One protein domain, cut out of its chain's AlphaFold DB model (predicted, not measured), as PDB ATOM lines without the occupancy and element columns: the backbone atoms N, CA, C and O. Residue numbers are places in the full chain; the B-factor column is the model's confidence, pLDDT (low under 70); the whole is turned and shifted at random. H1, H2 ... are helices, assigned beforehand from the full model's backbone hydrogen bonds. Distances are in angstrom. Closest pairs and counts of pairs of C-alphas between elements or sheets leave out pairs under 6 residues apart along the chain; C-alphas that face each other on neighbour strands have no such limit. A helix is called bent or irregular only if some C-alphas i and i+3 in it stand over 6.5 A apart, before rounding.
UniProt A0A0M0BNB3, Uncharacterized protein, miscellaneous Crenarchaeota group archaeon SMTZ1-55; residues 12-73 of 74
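What this domain is: This is residues 12 to 73 of the 74 residues of an uncharacterized protein of miscellaneous Crenarchaeota group archaeon SMTZ1-55 (UniProt A0A0M0BNB3). With little regular structure, this is a loose body of loops holding two short helices, H1 and H2, with residues 63 to 73, mostly H3, sticking out as an arm at one end. Residues 32 to 38 stand free toward the opposite end. The printed part has 62 residues, 23 of them in named helices, in the order H1, H2, H3; the class is all helix, with no named strand. It is loose, with a radius of gyration of the C-alphas of 14.2 A, and spans 44 by 26 by 20 A.

Where its parts are: After residues 12 to 24, with no named element, H1 covers residues 25 to 28, from C-alpha 25 at (243.340, 243.402, 232.619). H1 is irregular, but only just: C-alphas 25 and 28 are 6.6 A apart. H2 covers residues 36 to 42, 10.1 A. H3, residues 60 to 71, runs 16.5 A to C-alpha 71 at (227.830, 233.840, 259.393).

How they stand to each other: H1, H2 and H3 are apart from one another. Every O i to N i+4 pair is within hydrogen-bond range in H2 and H3; H1 is too short for such a pair, and its one O i to N i+3 pair is not within range.

The domain as a whole: The C-alphas farthest apart, Ile 33 and Gly 73, are 43.8 A apart. The printed part has no cut. The link from H2 to H3, 17 residues, is long. Residues 27 to 34 are among those with pLDDT under 70.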
ATOM      1  N   SER A  12     232.606 248.212 236.680       75.12
ATOM      2  CA  SER A  12     233.729 247.430 236.175       75.12
ATOM      3  C   SER A  12     233.771 246.074 236.884       75.12
ATOM      4  O   SER A  12     233.764 245.023 236.246       75.12
ATOM      5  N   PHE A  13     233.719 246.031 238.212       76.06
ATOM      6  CA  PHE A  13     233.772 244.758 238.937       76.06
ATOM      7  C   PHE A  13     232.563 243.848 238.698       76.06
ATOM      8  O   PHE A  13     232.693 242.637 238.871       76.06
ATOM      9  N   MET A  14     231.424 244.409 238.290       78.81
ATOM     10  CA  MET A  14     230.191 243.663 238.034       78.81
ATOM     11  C   MET A  14     230.027 243.196 236.579       78.81
ATOM     12  O   MET A  14     229.233 242.296 236.324       78.81
ATOM     13  N   SER A  15     230.746 243.789 235.623       74.50
ATOM     14  CA  SER A  15     230.640 243.422 234.206       74.50
ATOM     15  C   SER A  15     231.450 242.173 233.849       74.50
ATOM     16  O   SER A  15     232.555 241.979 234.352       74.50
ATOM     17  N   ASP A  16     230.951 241.380 232.897       71.50
ATOM     18  CA  ASP A  16     231.621 240.169 232.396       71.50
ATOM     19  C   ASP A  16     232.699 240.437 231.329       71.50
ATOM     20  O   ASP A  16     233.287 239.494 230.795       71.50
ATOM     21  N   TYR A  17     233.006 241.707 231.033       73.69
ATOM     22  CA  TYR A  17     234.031 242.104 230.056       73.69
ATOM     23  C   TYR A  17     233.820 241.489 228.665       73.69
ATOM     24  O   TYR A  17     234.770 241.007 228.051       73.69
ATOM     25  N   HIS A  18     232.570 241.423 228.187       71.00
ATOM     26  CA  HIS A  18     232.191 240.725 226.942       71.00
ATOM     27  C   HIS A  18     232.675 239.264 226.873       71.00
ATOM     28  O   HIS A  18     232.905 238.733 225.793       71.00
ATOM     29  N   HIS A  19     232.868 238.617 228.028       70.00
ATOM     30  CA  HIS A  19     233.481 237.292 228.168       70.00
ATOM     31  C   HIS A  19     234.936 237.198 227.675       70.00
ATOM     32  O   HIS A  19     235.484 236.100 227.587       70.00
ATOM     33  N   LEU A  20     235.594 238.329 227.409       74.56
ATOM     34  CA  LEU A  20     236.966 238.399 226.918       74.56
ATOM     35  C   LEU A  20     237.939 238.514 228.106       74.56
ATOM     36  O   LEU A  20     237.999 239.553 228.772       74.56
ATOM     37  N   PRO A  21     238.750 237.477 228.396       73.12
ATOM     38  CA  PRO A  21     239.613 237.471 229.577       73.12
ATOM     39  C   PRO A  21     240.681 238.572 229.568       73.12
ATOM     40  O   PRO A  21     241.073 239.034 230.633       73.12
ATOM     41  N   PHE A  22     241.130 239.028 228.396       73.81
ATOM     42  CA  PHE A  22     242.133 240.093 228.280       73.81
ATOM     43  C   PHE A  22     241.580 241.474 228.664       73.81
ATOM     44  O   PHE A  22     242.294 242.277 229.264       73.81
ATOM     45  N   LEU A  23     240.290 241.732 228.414       71.38
ATOM     46  CA  LEU A  23     239.634 242.983 228.805       71.38
ATOM     47  C   LEU A  23     239.562 243.138 230.331       71.38
ATOM     48  O   LEU A  23     239.567 244.255 230.841       71.38
ATOM     49  N   LYS A  24     239.617 242.027 231.080       68.50
ATOM     50  CA  LYS A  24     239.723 242.049 232.545       68.50
ATOM     51  C   LYS A  24     241.008 242.715 233.045       68.50
ATOM     52  O   LYS A  24     241.002 243.211 234.168       68.50
ATOM     53  N   GLY A  25     242.094 242.707 232.269       67.56
ATOM     54  CA  GLY A  25     243.340 243.402 232.619       67.56
ATOM     55  C   GLY A  25     243.223 244.919 232.463       67.56
ATOM     56  O   GLY A  25     243.775 245.673 233.259       67.56
ATOM     57  N   LEU A  26     242.400 245.368 231.510       70.06
ATOM     58  CA  LEU A  26     242.096 246.783 231.290       70.06
ATOM     59  C   LEU A  26     241.205 247.393 232.379       70.06
ATOM     60  O   LEU A  26     241.003 248.597 232.377       70.06
ATOM     61  N   ARG A  27     240.745 246.618 233.365       67.56
ATOM     62  CA  ARG A  27     240.084 247.134 234.579       67.56
ATOM     63  C   ARG A  27     240.830 248.252 235.284       67.56
ATOM     64  O   ARG A  27     240.212 249.140 235.855       67.56
ATOM     65  N   PHE A  28     242.152 248.155 235.274       67.00
ATOM     66  CA  PHE A  28     243.045 249.114 235.910       67.00
ATOM     67  C   PHE A  28     243.496 250.209 234.944       67.00
ATOM     68  O   PHE A  28     244.238 251.104 235.345       67.00
ATOM     69  N   ALA A  29     243.079 250.142 233.673       65.88
ATOM     70  CA  ALA A  29     243.359 251.191 232.713       65.88
ATOM     71  C   ALA A  29     242.584 252.435 233.154       65.88
ATOM     72  O   ALA A  29     241.367 252.527 233.011       65.88
ATOM     73  N   SER A  30     243.320 253.367 233.756       58.38
ATOM     74  CA  SER A  30     242.809 254.660 234.190       58.38
ATOM     75  C   SER A  30     242.098 255.369 233.034       58.38
ATOM     76  O   SER A  30     242.537 255.306 231.881       58.38
ATOM     77  N   THR A  31     241.057 256.133 233.362       60.50
ATOM     78  CA  THR A  31     240.386 257.096 232.471       60.50
ATOM     79  C   THR A  31     241.340 258.128 231.851       60.50
ATOM     80  O   THR A  31     240.948 258.844 230.934       60.50
ATOM     81  N   SER A  32     242.599 258.193 232.298       63.91
ATOM     82  CA  SER A  32     243.682 258.935 231.637       63.91
ATOM     83  C   SER A  32     244.064 258.383 230.255       63.91
ATOM     84  O   SER A  32     244.584 259.135 229.439       63.91
ATOM     85  N   ILE A  33     243.846 257.088 229.990       68.88
ATOM     86  CA  ILE A  33     244.265 256.418 228.741       68.88
ATOM     87  C   ILE A  33     243.121 256.381 227.719       68.88
ATOM     88  O   ILE A  33     243.361 256.457 226.515       68.88
ATOM     89  N   LEU A  34     241.874 256.274 228.185       69.12
ATOM     90  CA  LEU A  34     240.694 256.170 227.329       69.12
ATOM     91  C   LEU A  34     239.547 257.058 227.824       69.12
ATOM     92  O   LEU A  34     239.289 257.111 229.029       69.12
ATOM     93  N   PRO A  35     238.782 257.682 226.906       77.06
ATOM     94  CA  PRO A  35     237.581 258.419 227.269       77.06
ATOM     95  C   PRO A  35     236.597 257.515 228.032       77.06
ATOM     96  O   PRO A  35     236.331 256.395 227.577       77.06
ATOM     97  N   PRO A  36     235.966 257.996 229.119       71.50
ATOM     98  CA  PRO A  36     235.093 257.181 229.969       71.50
ATOM     99  C   PRO A  36     233.973 256.473 229.198       71.50
ATOM    100  O   PRO A  36     233.657 255.319 229.466       71.50
ATOM    101  N   ARG A  37     233.398 257.133 228.185       74.75
ATOM    102  CA  ARG A  37     232.334 256.547 227.352       74.75
ATOM    103  C   ARG A  37     232.811 255.310 226.593       74.75
ATOM    104  O   ARG A  37     232.120 254.298 226.592       74.75
ATOM    105  N   LEU A  38     233.992 255.377 225.978       74.31
ATOM    106  CA  LEU A  38     234.576 254.252 225.244       74.31
ATOM    107  C   LEU A  38     234.924 253.109 226.194       74.31
ATOM    108  O   LEU A  38     234.618 251.960 225.893       74.31
ATOM    109  N   PHE A  39     235.469 253.433 227.368       75.12
ATOM    110  CA  PHE A  39     235.773 252.446 228.397       75.12
ATOM    111  C   PHE A  39     234.524 251.669 228.835       75.12
ATOM    112  O   PHE A  39     234.496 250.444 228.758       75.12
ATOM    113  N   PHE A  40     233.441 252.360 229.195       73.69
ATOM    114  CA  PHE A  40     232.197 251.697 229.602       73.69
ATOM    115  C   PHE A  40     231.450 251.008 228.450       73.69
ATOM    116  O   PHE A  40     230.610 250.156 228.698       73.69
ATOM    117  N   THR A  41     231.733 251.328 227.187       74.00
ATOM    118  CA  THR A  41     231.080 250.637 226.058       74.00
ATOM    119  C   THR A  41     231.851 249.378 225.648       74.00
ATOM    120  O   THR A  41     231.258 248.341 225.353       74.00
ATOM    121  N   LEU A  42     233.185 249.454 225.644       69.38
ATOM    122  CA  LEU A  42     234.061 248.379 225.174       69.38
ATOM    123  C   LEU A  42     234.471 247.415 226.285       69.38
ATOM    124  O   LEU A  42     234.536 246.214 226.053       69.38
ATOM    125  N   VAL A  43     234.781 247.934 227.472       69.75
ATOM    126  CA  VAL A  43     235.383 247.156 228.561       69.75
ATOM    127  C   VAL A  43     234.325 246.704 229.561       69.75
ATOM    128  O   VAL A  43     234.341 245.552 229.979       69.75
ATOM    129  N   SER A  44     233.394 247.588 229.928       71.31
ATOM    130  CA  SER A  44     232.426 247.326 230.998       71.31
ATOM    131  C   SER A  44     230.979 247.550 230.549       71.31
ATOM    132  O   SER A  44     230.379 248.573 230.899       71.31
ATOM    133  N   PRO A  45     230.401 246.608 229.771       73.81
ATOM    134  CA  PRO A  45     229.011 246.710 229.346       73.81
ATOM    135  C   PRO A  45     228.056 246.831 230.541       73.81
ATOM    136  O   PRO A  45     228.369 246.361 231.642       73.81
ATOM    137  N   PRO A  46     226.873 247.439 230.336       71.31
ATOM    138  CA  PRO A  46     225.853 247.505 231.369       71.31
ATOM    139  C   PRO A  46     225.483 246.093 231.832       71.31
ATOM    140  O   PRO A  46     225.230 245.195 231.031       71.31
ATOM    141  N   VAL A  47     225.478 245.911 233.149       74.69
ATOM    142  CA  VAL A  47     225.180 244.635 233.803       74.69
ATOM    143  C   VAL A  47     223.671 244.393 233.751       74.69
ATOM    144  O   VAL A  47     222.911 245.349 233.935       74.69
ATOM    145  N   PRO A  48     223.209 243.150 233.530       76.56
ATOM    146  CA  PRO A  48     221.792 242.833 233.613       76.56
ATOM    147  C   PRO A  48     221.248 243.171 235.007       76.56
ATOM    148  O   PRO A  48     221.703 242.643 236.025       76.56
ATOM    149  N   THR A  49     220.255 244.057 235.044       80.56
ATOM    150  CA  THR A  49     219.535 244.446 236.258       80.56
ATOM    151  C   THR A  49     218.155 243.798 236.293       80.56
ATOM    152  O   THR A  49     217.473 243.704 235.273       80.56
ATOM    153  N   LEU A  50     217.712 243.389 237.478       80.06
ATOM    154  CA  LEU A  50     216.338 242.986 237.757       80.06
ATOM    155  C   LEU A  50     215.393 244.205 237.711       80.06
ATOM    156  O   LEU A  50     215.843 245.351 237.666       80.06
ATOM    157  N   LYS A  51     214.075 243.963 237.793       69.50
ATOM    158  CA  LYS A  51     213.010 244.988 237.700       69.50
ATOM    159  C   LYS A  51     213.149 246.181 238.666       69.50
ATOM    160  O   LYS A  51     212.539 247.212 238.413       69.50
ATOM    161  N   ASN A  52     213.981 246.073 239.703       72.69
ATOM    162  CA  ASN A  52     214.178 247.104 240.728       72.69
ATOM    163  C   ASN A  52     215.588 247.730 240.701       72.69
ATOM    164  O   ASN A  52     216.016 248.312 241.691       72.69
ATOM    165  N   GLY A  53     216.356 247.555 239.618       71.62
ATOM    166  CA  GLY A  53     217.734 248.066 239.526       71.62
ATOM    167  C   GLY A  53     218.773 247.235 240.292       71.62
ATOM    168  O   GLY A  53     219.958 247.554 240.264       71.62
ATOM    169  N   VAL A  54     218.350 246.140 240.932       77.69
ATOM    170  CA  VAL A  54     219.239 245.175 241.591       77.69
ATOM    171  C   VAL A  54     220.009 244.400 240.528       77.69
ATOM    172  O   VAL A  54     219.412 243.882 239.585       77.69
ATOM    173  N   ALA A  55     221.327 244.305 240.662       79.00
ATOM    174  CA  ALA A  55     222.135 243.513 239.745       79.00
ATOM    175  C   ALA A  55     221.758 242.025 239.825       79.00
ATOM    176  O   ALA A  55     221.629 241.467 240.913       79.00
ATOM    177  N   LEU A  56     221.600 241.370 238.673       79.75
ATOM    178  CA  LEU A  56     221.286 239.937 238.611       79.75
ATOM    179  C   LEU A  56     222.477 239.081 239.068       79.75
ATOM    180  O   LEU A  56     222.308 238.014 239.656       79.75
ATOM    181  N   LEU A  57     223.690 239.567 238.805       77.19
ATOM    182  CA  LEU A  57     224.943 238.910 239.145       77.19
ATOM    183  C   LEU A  57     225.755 239.800 240.083       77.19
ATOM    184  O   LEU A  57     225.831 241.014 239.904       77.19
ATOM    185  N   ALA A  58     226.385 239.169 241.071       82.94
ATOM    186  CA  ALA A  58     227.266 239.822 242.024       82.94
ATOM    187  C   ALA A  58     228.677 239.224 241.907       82.94
ATOM    188  O   ALA A  58     228.803 238.002 241.751       82.94
ATOM    189  N   PRO A  59     229.740 240.044 241.981       84.75
ATOM    190  CA  PRO A  59     231.104 239.543 241.937       84.75
ATOM    191  C   PRO A  59     231.395 238.606 243.114       84.75
ATOM    192  O   PRO A  59     230.816 238.703 244.195       84.75
ATOM    193  N   TYR A  60     232.350 237.698 242.923       85.75
ATOM    194  CA  TYR A  60     232.706 236.712 243.947       85.75
ATOM    195  C   TYR A  60     233.046 237.355 245.302       85.75
ATOM    196  O   TYR A  60     232.634 236.861 246.347       85.75
ATOM    197  N   HIS A  61     233.755 238.486 245.289       85.62
ATOM    198  CA  HIS A  61     234.139 239.191 246.510       85.62
ATOM    199  C   HIS A  61     232.933 239.685 247.313       85.62
ATOM    200  O   HIS A  61     232.923 239.508 248.526       85.62
ATOM    201  N   THR A  62     231.901 240.235 246.662       89.25
ATOM    202  CA  THR A  62     230.699 240.691 247.376       89.25
ATOM    203  C   THR A  62     229.918 239.512 247.939       89.25
ATOM    204  O   THR A  62     229.500 239.588 249.085       89.25
ATOM    205  N   ARG A  63     229.818 238.389 247.209       89.56
ATOM    206  CA  ARG A  63     229.209 237.149 247.736       89.56
ATOM    207  C   ARG A  63     229.986 236.560 248.914       89.56
ATOM    208  O   ARG A  63     229.400 235.997 249.830       89.56
ATOM    209  N   ARG A  64     231.315 236.687 248.911       91.75
ATOM    210  CA  ARG A  64     232.152 236.262 250.040       91.75
ATOM    211  C   ARG A  64     231.909 237.133 251.274       91.75
ATOM    212  O   ARG A  64     231.819 236.594 252.371       91.75
ATOM    213  N   THR A  65     231.803 238.449 251.097       91.06
ATOM    214  CA  THR A  65     231.472 239.376 252.188       91.06
ATOM    215  C   THR A  65     230.056 239.138 252.705       91.06
ATOM    216  O   THR A  65     229.866 239.074 253.910       91.06
ATOM    217  N   GLU A  66     229.087 238.924 251.814       91.00
ATOM    218  CA  GLU A  66     227.713 238.537 252.159       91.00
ATOM    219  C   GLU A  66     227.693 237.273 253.026       91.00
ATOM    220  O   GLU A  66     227.136 237.283 254.117       91.00
ATOM    221  N   ALA A  67     228.387 236.211 252.608       91.50
ATOM    222  CA  ALA A  67     228.484 234.984 253.396       91.50
ATOM    223  C   ALA A  67     229.129 235.207 254.777       91.50
ATOM    224  O   ALA A  67     228.733 234.577 255.755       91.50
ATOM    225  N   ALA A  68     230.120 236.098 254.876       92.75
ATOM    226  CA  ALA A  68     230.749 236.436 256.152       92.75
ATOM    227  C   ALA A  68     229.803 237.209 257.087       92.75
ATOM    228  O   ALA A  68     229.811 236.950 258.287       92.75
ATOM    229  N   LEU A  69     228.980 238.114 256.546       90.25
ATOM    230  CA  LEU A  69     227.966 238.849 257.308       90.25
ATOM    231  C   LEU A  69     226.885 237.904 257.840       90.25
ATOM    232  O   LEU A  69     226.635 237.890 259.044       90.25
ATOM    233  N   LEU A  70     226.376 237.022 256.975       89.69
ATOM    234  CA  LEU A  70     225.389 236.007 257.348       89.69
ATOM    235  C   LEU A  70     225.918 235.069 258.445       89.69
ATOM    236  O   LEU A  70     225.214 234.772 259.407       89.69
ATOM    237  N   ASN A  71     227.183 234.642 258.348       91.69
ATOM    238  CA  ASN A  71     227.830 233.840 259.393       91.69
ATOM    239  C   ASN A  71     228.051 234.620 260.700       91.69
ATOM    240  O   ASN A  71     228.111 234.017 261.769       91.69
ATOM    241  N   GLY A  72     228.188 235.945 260.623       88.38
ATOM    242  CA  GLY A  72     228.306 236.838 261.774       88.38
ATOM    243  C   GLY A  72     226.983 237.111 262.495       88.38
ATOM    244  O   GLY A  72     226.996 237.792 263.518       88.38
ATOM    245  N   GLY A  73     225.859 236.587 261.990       82.81
ATOM    246  CA  GLY A  73     224.527 236.824 262.549       82.81
ATOM    247  C   GLY A  73     223.968 238.211 262.230       82.81
ATOM    248  O   GLY A  73     223.126 238.709 262.980       82.81
TER     249      GLY A  73